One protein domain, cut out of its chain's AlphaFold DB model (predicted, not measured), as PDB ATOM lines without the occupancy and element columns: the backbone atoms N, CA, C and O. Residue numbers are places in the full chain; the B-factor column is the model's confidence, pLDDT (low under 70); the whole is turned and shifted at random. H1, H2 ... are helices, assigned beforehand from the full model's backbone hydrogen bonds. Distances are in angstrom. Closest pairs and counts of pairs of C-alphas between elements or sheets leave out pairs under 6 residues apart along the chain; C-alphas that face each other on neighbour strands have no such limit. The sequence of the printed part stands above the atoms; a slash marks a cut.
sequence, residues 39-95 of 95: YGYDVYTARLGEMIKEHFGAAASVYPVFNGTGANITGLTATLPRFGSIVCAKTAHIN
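AT A GLANCE: This is residues 39 to 95 of the 95 residues of a protein of Moraxella caviae (UniProt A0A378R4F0). Two separate helices, H1 and H2, are strung along a loose chain with no shared core; the long link between them first folds back beside H1, and after H2 a long tail folds back beside H2. The printed part has 57 residues with two named helices, H1 then H2, and no named strand; its class is all helix, though under half of the residues, 26, are in them. It is loose, with a radius of gyration of the C-alphas of 14.4 A, and elongated, spanning 39 by 24 by 23 A.

HOW THE PARTS SIT: H1, residues 43 to 56, and H2, residues 68 to 79, are apart, with no C-alpha of the one within 8 A of the other. In both helices every O i to N i+4 pair is within hydrogen-bond range.

IN THESE COORDINATES: H1 runs 20.0 A from C-alpha 43 at (-62.843, -4.276, 2.658) to C-alpha 56. H2 runs 16.8 A, ending with C-alpha 79 at (-38.123, -18.402, -0.155).

THE WHOLE: The C-alphas farthest apart, those of Val 43 and Lys 90, are 40.5 A apart. The link from H1 to H2, 11 residues, is long. Residues 78 to 83 stand free, and residues 80 to 95 hold no named element. The printed part has no cut, and no printed residue is under pLDDT 70.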
ATOM      1  N   TYR A  39     -59.886  -9.797  -6.234       97.31
ATOM      2  CA  TYR A  39     -58.438 -10.014  -6.057       97.31
ATOM      3  C   TYR A  39     -57.819  -9.377  -4.800       97.31
ATOM      4  O   TYR A  39     -56.647  -9.005  -4.808       97.31
ATOM      5  N   GLY A  40     -58.589  -9.297  -3.710       96.56
ATOM      6  CA  GLY A  40     -58.109  -8.841  -2.402       96.56
ATOM      7  C   GLY A  40     -58.112  -7.323  -2.210       96.56
ATOM      8  O   GLY A  40     -57.549  -6.835  -1.233       96.56
ATOM      9  N   TYR A  41     -58.728  -6.577  -3.130       97.75
ATOM     10  CA  TYR A  41     -58.914  -5.128  -3.011       97.75
ATOM     11  C   TYR A  41     -60.196  -4.740  -2.247       97.75
ATOM     12  O   TYR A  41     -60.543  -3.562  -2.198       97.75
ATOM     13  N   ASP A  42     -60.901  -5.717  -1.675       97.69
ATOM     14  CA  ASP A  42     -62.126  -5.541  -0.899       97.69
ATOM     15  C   ASP A  42     -61.866  -5.195   0.581       97.69
ATOM     16  O   ASP A  42     -60.782  -5.419   1.139       97.69
ATOM     17  N   VAL A  43     -62.904  -4.680   1.242       97.56
ATOM     18  CA  VAL A  43     -62.843  -4.276   2.658       97.56
ATOM     19  C   VAL A  43     -62.602  -5.437   3.634       97.56
ATOM     20  O   VAL A  43     -62.007  -5.229   4.695       97.56
ATOM     21  N   TYR A  44     -63.015  -6.663   3.301       97.75
ATOM     22  CA  TYR A  44     -62.824  -7.826   4.174       97.75
ATOM     23  C   TYR A  44     -61.360  -8.263   4.178       97.75
ATOM     24  O   TYR A  44     -60.795  -8.546   5.240       97.75
ATOM     25  N   THR A  45     -60.716  -8.242   3.011       98.06
ATOM     26  CA  THR A  45     -59.280  -8.499   2.880       98.06
ATOM     27  C   THR A  45     -58.452  -7.427   3.593       98.06
ATOM     28  O   THR A  45     -57.484  -7.758   4.282       98.06
ATOM     29  N   ALA A  46     -58.857  -6.152   3.522       98.19
ATOM     30  CA  ALA A  46     -58.210  -5.082   4.285       98.19
ATOM     31  C   ALA A  46     -58.281  -5.338   5.804       98.19
ATOM     32  O   ALA A  46     -57.250  -5.306   6.485       98.19
ATOM     33  N   ARG A  47     -59.467  -5.692   6.321       98.31
ATOM     34  CA  ARG A  47     -59.658  -6.025   7.743       98.31
ATOM     35  C   ARG A  47     -58.830  -7.236   8.181       98.31
ATOM     36  O   ARG A  47     -58.293  -7.238   9.289       98.31
ATOM     37  N   LEU A  48     -58.687  -8.253   7.327       98.31
ATOM     38  CA  LEU A  48     -57.798  -9.387   7.598       98.31
ATOM     39  C   LEU A  48     -56.343  -8.928   7.778       98.31
ATOM     40  O   LEU A  48     -55.660  -9.388   8.694       98.31
ATOM     41  N   GLY A  49     -55.873  -7.999   6.942       98.50
ATOM     42  CA  GLY A  49     -54.538  -7.411   7.065       98.50
ATOM     43  C   GLY A  49     -54.309  -6.699   8.401       98.50
ATOM     44  O   GLY A  49     -53.250  -6.857   9.009       98.50
ATOM     45  N   GLU A  50     -55.303  -5.952   8.882       98.50
ATOM     46  CA  GLU A  50     -55.261  -5.294  10.196       98.50
ATOM     47  C   GLU A  50     -55.191  -6.313  11.337       98.50
ATOM     48  O   GLU A  50     -54.294  -6.237  12.175       98.50
ATOM     49  N   MET A  51     -56.069  -7.319  11.321       98.50
ATOM     50  CA  MET A  51     -56.116  -8.375  12.339       98.50
ATOM     51  C   MET A  51     -54.796  -9.153  12.421       98.50
ATOM     52  O   MET A  51     -54.300  -9.457  13.506       98.50
ATOM     53  N   ILE A  52     -54.177  -9.450  11.278       98.50
ATOM     54  CA  ILE A  52     -52.881 -10.132  11.256       98.50
ATOM     55  C   ILE A  52     -51.792  -9.266  11.892       98.50
ATOM     56  O   ILE A  52     -50.969  -9.783  12.645       98.50
ATOM     57  N   LYS A  53     -51.800  -7.951  11.660       98.69
ATOM     58  CA  LYS A  53     -50.854  -7.037  12.314       98.69
ATOM     59  C   LYS A  53     -51.109  -6.903  13.815       98.69
ATOM     60  O   LYS A  53     -50.144  -6.798  14.569       98.69
ATOM     61  N   GLU A  54     -52.366  -6.939  14.252       98.50
ATOM     62  CA  GLU A  54     -52.731  -6.954  15.676       98.50
ATOM     63  C   GLU A  54     -52.148  -8.187  16.391       98.50
ATOM     64  O   GLU A  54     -51.603  -8.062  17.487       98.50
ATOM     65  N   HIS A  55     -52.209  -9.366  15.764       98.38
ATOM     66  CA  HIS A  55     -51.740 -10.616  16.376       98.38
ATOM     67  C   HIS A  55     -50.239 -10.884  16.212       98.38
ATOM     68  O   HIS A  55     -49.610 -11.410  17.129       98.38
ATOM     69  N   PHE A  56     -49.662 -10.552  15.055       98.19
ATOM     70  CA  PHE A  56     -48.291 -10.931  14.682       98.19
ATOM     71  C   PHE A  56     -47.321  -9.742  14.596       98.19
ATOM     72  O   PHE A  56     -46.129  -9.934  14.353       98.19
ATOM     73  N   GLY A  57     -47.806  -8.520  14.827       98.38
ATOM     74  CA  GLY A  57     -47.016  -7.290  14.839       98.38
ATOM     75  C   GLY A  57     -47.080  -6.494  13.532       98.38
ATOM     76  O   GLY A  57     -47.444  -6.993  12.470       98.38
ATOM     77  N   ALA A  58     -46.678  -5.221  13.600       97.94
ATOM     78  CA  ALA A  58     -46.877  -4.241  12.523       97.94
ATOM     79  C   ALA A  58     -46.212  -4.595  11.176       97.94
ATOM     80  O   ALA A  58     -46.660  -4.121  10.133       97.94
ATOM     81  N   ALA A  59     -45.160  -5.421  11.191       98.00
ATOM     82  CA  ALA A  59     -44.456  -5.877   9.992       98.00
ATOM     83  C   ALA A  59     -45.112  -7.097   9.313       98.00
ATOM     84  O   ALA A  59     -44.689  -7.492   8.226       98.00
ATOM     85  N   ALA A  60     -46.122  -7.712   9.937       98.06
ATOM     86  CA  ALA A  60     -46.780  -8.890   9.391       98.06
ATOM     87  C   ALA A  60     -47.558  -8.563   8.104       98.06
ATOM     88  O   ALA A  60     -48.166  -7.498   7.959       98.06
ATOM     89  N   SER A  61     -47.535  -9.509   7.167       96.62
ATOM     90  CA  SER A  61     -48.278  -9.475   5.905       96.62
ATOM     91  C   SER A  61     -49.064 -10.774   5.742       96.62
ATOM     92  O   SER A  61     -48.642 -11.816   6.242       96.62
ATOM     93  N   VAL A  62     -50.192 -10.720   5.034       97.25
ATOM     94  CA  VAL A  62     -51.089 -11.866   4.835       97.25
ATOM     95  C   VAL A  62     -51.527 -11.972   3.383       97.25
ATOM     96  O   VAL A  62     -51.828 -10.969   2.743       97.25
ATOM     97  N   TYR A  63     -51.574 -13.210   2.895       96.00
ATOM     98  CA  TYR A  63     -52.007 -13.560   1.548       96.00
ATOM     99  C   TYR A  63     -52.936 -14.779   1.643       96.00
ATOM    100  O   TYR A  63     -52.449 -15.892   1.862       96.00
ATOM    101  N   PRO A  64     -54.265 -14.594   1.549       96.50
ATOM    102  CA  PRO A  64     -55.217 -15.699   1.613       96.50
ATOM    103  C   PRO A  64     -55.025 -16.683   0.459       96.50
ATOM    104  O   PRO A  64     -54.883 -16.291  -0.697       96.50
ATOM    105  N   VAL A  65     -55.070 -17.975   0.775       97.00
ATOM    106  CA  VAL A  65     -55.015 -19.083  -0.187       97.00
ATOM    107  C   VAL A  65     -56.019 -20.156   0.223       97.00
ATOM    108  O   VAL A  65     -56.456 -20.202   1.369       97.00
ATOM    109  N   PHE A  66     -56.394 -21.032  -0.708       96.19
ATOM    110  CA  PHE A  66     -57.527 -21.940  -0.504       96.19
ATOM    111  C   PHE A  66     -57.326 -23.009   0.576       96.19
ATOM    112  O   PHE A  66     -58.300 -23.435   1.189       96.19
ATOM    113  N   ASN A  67     -56.102 -23.500   0.784       96.38
ATOM    114  CA  ASN A  67     -55.839 -24.577   1.737       96.38
ATOM    115  C   ASN A  67     -54.387 -24.570   2.242       96.38
ATOM    116  O   ASN A  67     -53.535 -23.826   1.749       96.38
ATOM    117  N   GLY A  68     -54.101 -25.446   3.211       96.06
ATOM    118  CA  GLY A  68     -52.767 -25.585   3.801       96.06
ATOM    119  C   GLY A  68     -51.690 -26.037   2.807       96.06
ATOM    120  O   GLY A  68     -50.561 -25.559   2.871       96.06
ATOM    121  N   THR A  69     -52.026 -26.899   1.842       96.69
ATOM    122  CA  THR A  69     -51.078 -27.331   0.799       96.69
ATOM    123  C   THR A  69     -50.641 -26.161  -0.080       96.69
ATOM    124  O   THR A  69     -49.447 -25.981  -0.311       96.69
ATOM    125  N   GLY A  70     -51.589 -25.333  -0.527       96.25
ATOM    126  CA  GLY A  70     -51.317 -24.120  -1.291       96.25
ATOM    127  C   GLY A  70     -50.463 -23.139  -0.495       96.25
ATOM    128  O   GLY A  70     -49.463 -22.658  -1.014       96.25
ATOM    129  N   ALA A  71     -50.787 -22.921   0.784       97.50
ATOM    130  CA  ALA A  71     -49.993 -22.063   1.667       97.50
ATOM    131  C   ALA A  71     -48.537 -22.535   1.788       97.50
ATOM    132  O   ALA A  71     -47.616 -21.739   1.605       97.50
ATOM    133  N   ASN A  72     -48.328 -23.835   2.029       97.06
ATOM    134  CA  ASN A  72     -46.991 -24.422   2.115       97.06
ATOM    135  C   ASN A  72     -46.215 -24.223   0.809       97.06
ATOM    136  O   ASN A  72     -45.098 -23.713   0.835       97.06
ATOM    137  N   ILE A  73     -46.807 -24.580  -0.333       94.75
ATOM    138  CA  ILE A  73     -46.147 -24.449  -1.637       94.75
ATOM    139  C   ILE A  73     -45.806 -22.983  -1.924       94.75
ATOM    140  O   ILE A  73     -44.663 -22.688  -2.274       94.75
ATOM    141  N   THR A  74     -46.745 -22.052  -1.742       95.75
ATOM    142  CA  THR A  74     -46.516 -20.622  -1.992       95.75
ATOM    143  C   THR A  74     -45.402 -20.064  -1.105       95.75
ATOM    144  O   THR A  74     -44.484 -19.427  -1.618       95.75
ATOM    145  N   GLY A  75     -45.426 -20.335   0.204       95.38
ATOM    146  CA  GLY A  75     -44.407 -19.823   1.126       95.38
ATOM    147  C   GLY A  75     -43.016 -20.410   0.873       95.38
ATOM    148  O   GLY A  75     -42.019 -19.687   0.846       95.38
ATOM    149  N   LEU A  76     -42.936 -21.720   0.634       95.25
ATOM    150  CA  LEU A  76     -41.662 -22.395   0.385       95.25
ATOM    151  C   LEU A  76     -41.056 -21.964  -0.955       95.25
ATOM    152  O   LEU A  76     -39.881 -21.622  -1.021       95.25
ATOM    153  N   THR A  77     -41.852 -21.909  -2.023       93.81
ATOM    154  CA  THR A  77     -41.348 -21.488  -3.343       93.81
ATOM    155  C   THR A  77     -40.902 -20.028  -3.364       93.81
ATOM    156  O   THR A  77     -39.916 -19.716  -4.025       93.81
ATOM    157  N   ALA A  78     -41.551 -19.148  -2.595       94.56
ATOM    158  CA  ALA A  78     -41.155 -17.744  -2.477       94.56
ATOM    159  C   ALA A  78     -39.807 -17.534  -1.760       94.56
ATOM    160  O   ALA A  78     -39.185 -16.486  -1.924       94.56
ATOM    161  N   THR A  79     -39.352 -18.507  -0.964       93.88
ATOM    162  CA  THR A  79     -38.123 -18.402  -0.155       93.88
ATOM    163  C   THR A  79     -36.949 -19.198  -0.721       93.88
ATOM    164  O   THR A  79     -35.818 -19.040  -0.258       93.88
ATOM    165  N   LEU A  80     -37.184 -20.037  -1.733       94.88
ATOM    166  CA  LEU A  80     -36.155 -20.891  -2.313       94.88
ATOM    167  C   LEU A  80     -35.461 -20.240  -3.516       94.88
ATOM    168  O   LEU A  80     -36.125 -19.731  -4.420       94.88
ATOM    169  N   PRO A  81     -34.122 -20.332  -3.607       94.00
ATOM    170  CA  PRO A  81     -33.419 -20.015  -4.840       94.00
ATOM    171  C   PRO A  81     -33.677 -21.092  -5.902       94.00
ATOM    172  O   PRO A  81     -34.122 -22.207  -5.610       94.00
ATOM    173  N   ARG A  82     -33.315 -20.794  -7.154       91.88
ATOM    174  CA  ARG A  82     -33.315 -21.802  -8.222       91.88
ATOM    175  C   ARG A  82     -32.438 -22.989  -7.805       91.88
ATOM    176  O   ARG A  82     -31.270 -22.794  -7.486       91.88
ATOM    177  N   PHE A  83     -33.008 -24.195  -7.840       93.31
ATOM    178  CA  PHE A  83     -32.391 -25.447  -7.368       93.31
ATOM    179  C   PHE A  83     -32.151 -25.537  -5.848       93.31
ATOM    180  O   PHE A  83     -31.382 -26.382  -5.394       93.31
ATOM    181  N   GLY A  84     -32.813 -24.693  -5.050       93.88
ATOM    182  CA  GLY A  84     -32.823 -24.809  -3.592       93.88
ATOM    183  C   GLY A  84     -33.508 -26.090  -3.102       93.88
ATOM    184  O   GLY A  84     -34.271 -26.726  -3.826       93.88
ATOM    185  N   SER A  85     -33.228 -26.474  -1.858       94.75
ATOM    186  CA  SER A  85     -33.801 -27.659  -1.206       94.75
ATOM    187  C   SER A  85     -34.343 -27.308   0.178       94.75
ATOM    188  O   SER A  85     -33.848 -26.386   0.824       94.75
ATOM    189  N   ILE A  86     -35.344 -28.062   0.634       94.19
ATOM    190  CA  ILE A  86     -35.969 -27.903   1.951       94.19
ATOM    191  C   ILE A  86     -35.575 -29.095   2.814       94.19
ATOM    192  O   ILE A  86     -35.733 -30.243   2.402       94.19
ATOM    193  N   VAL A  87     -35.110 -28.827   4.032       95.19
ATOM    194  CA  VAL A  87     -34.969 -29.856   5.067       95.19
ATOM    195  C   VAL A  87     -36.250 -29.861   5.893       95.19
ATOM    196  O   VAL A  87     -36.621 -28.835   6.461       95.19
ATOM    197  N   CYS A  88     -36.931 -31.003   5.966       96.69
ATOM    198  CA  CYS A  88     -38.136 -31.165   6.774       96.69
ATOM    199  C   CYS A  88     -38.102 -32.473   7.573       96.69
ATOM    200  O   CYS A  88     -37.302 -33.373   7.310       96.69
ATOM    201  N   ALA A  89     -38.953 -32.563   8.595       97.75
ATOM    202  CA  ALA A  89     -39.112 -33.793   9.356       97.75
ATOM    203  C   ALA A  89     -39.741 -34.890   8.484       97.75
ATOM    204  O   ALA A  89     -40.608 -34.614   7.661       97.75
ATOM    205  N   LYS A  90     -39.394 -36.155   8.746       97.38
ATOM    206  CA  LYS A  90     -39.964 -37.312   8.031       97.38
ATOM    207  C   LYS A  90     -41.498 -37.382   8.106       97.38
ATOM    208  O   LYS A  90     -42.133 -37.951   7.228       97.38
ATOM    209  N   THR A  91     -42.082 -36.830   9.166       97.69
ATOM    210  CA  THR A  91     -43.527 -36.805   9.427       97.69
ATOM    211  C   THR A  91     -44.207 -35.518   8.959       97.69
ATOM    212  O   THR A  91     -45.383 -35.317   9.247       97.69
ATOM    213  N   ALA A  92     -43.480 -34.603   8.312       96.75
ATOM    214  CA  ALA A  92     -44.060 -33.359   7.829       96.75
ATOM    215  C   ALA A  92     -45.063 -33.634   6.703       96.75
ATOM    216  O   ALA A  92     -44.828 -34.486   5.855       96.75
ATOM    217  N   HIS A  93     -46.145 -32.857   6.645       94.75
ATOM    218  CA  HIS A  93     -47.154 -32.976   5.584       94.75
ATOM    219  C   HIS A  93     -46.588 -32.695   4.175       94.75
ATOM    220  O   HIS A  93     -47.180 -33.085   3.176       94.75
ATOM    221  N   ILE A  94     -45.472 -31.969   4.079       93.69
ATOM    222  CA  ILE A  94     -44.816 -31.634   2.804       93.69
ATOM    223  C   ILE A  94     -43.815 -32.697   2.326       93.69
ATOM    224  O   ILE A  94     -43.245 -32.515   1.253       93.69
ATOM    225  N   ASN A  95     -43.543 -33.721   3.144       82.81
ATOM    226  CA  ASN A  95     -42.603 -34.795   2.816       82.81
ATOM    227  C   ASN A  95     -43.242 -35.843   1.898       82.81
ATOM    228  O   ASN A  95     -44.457 -36.098   2.057       82.81
TER     229      ASN A  95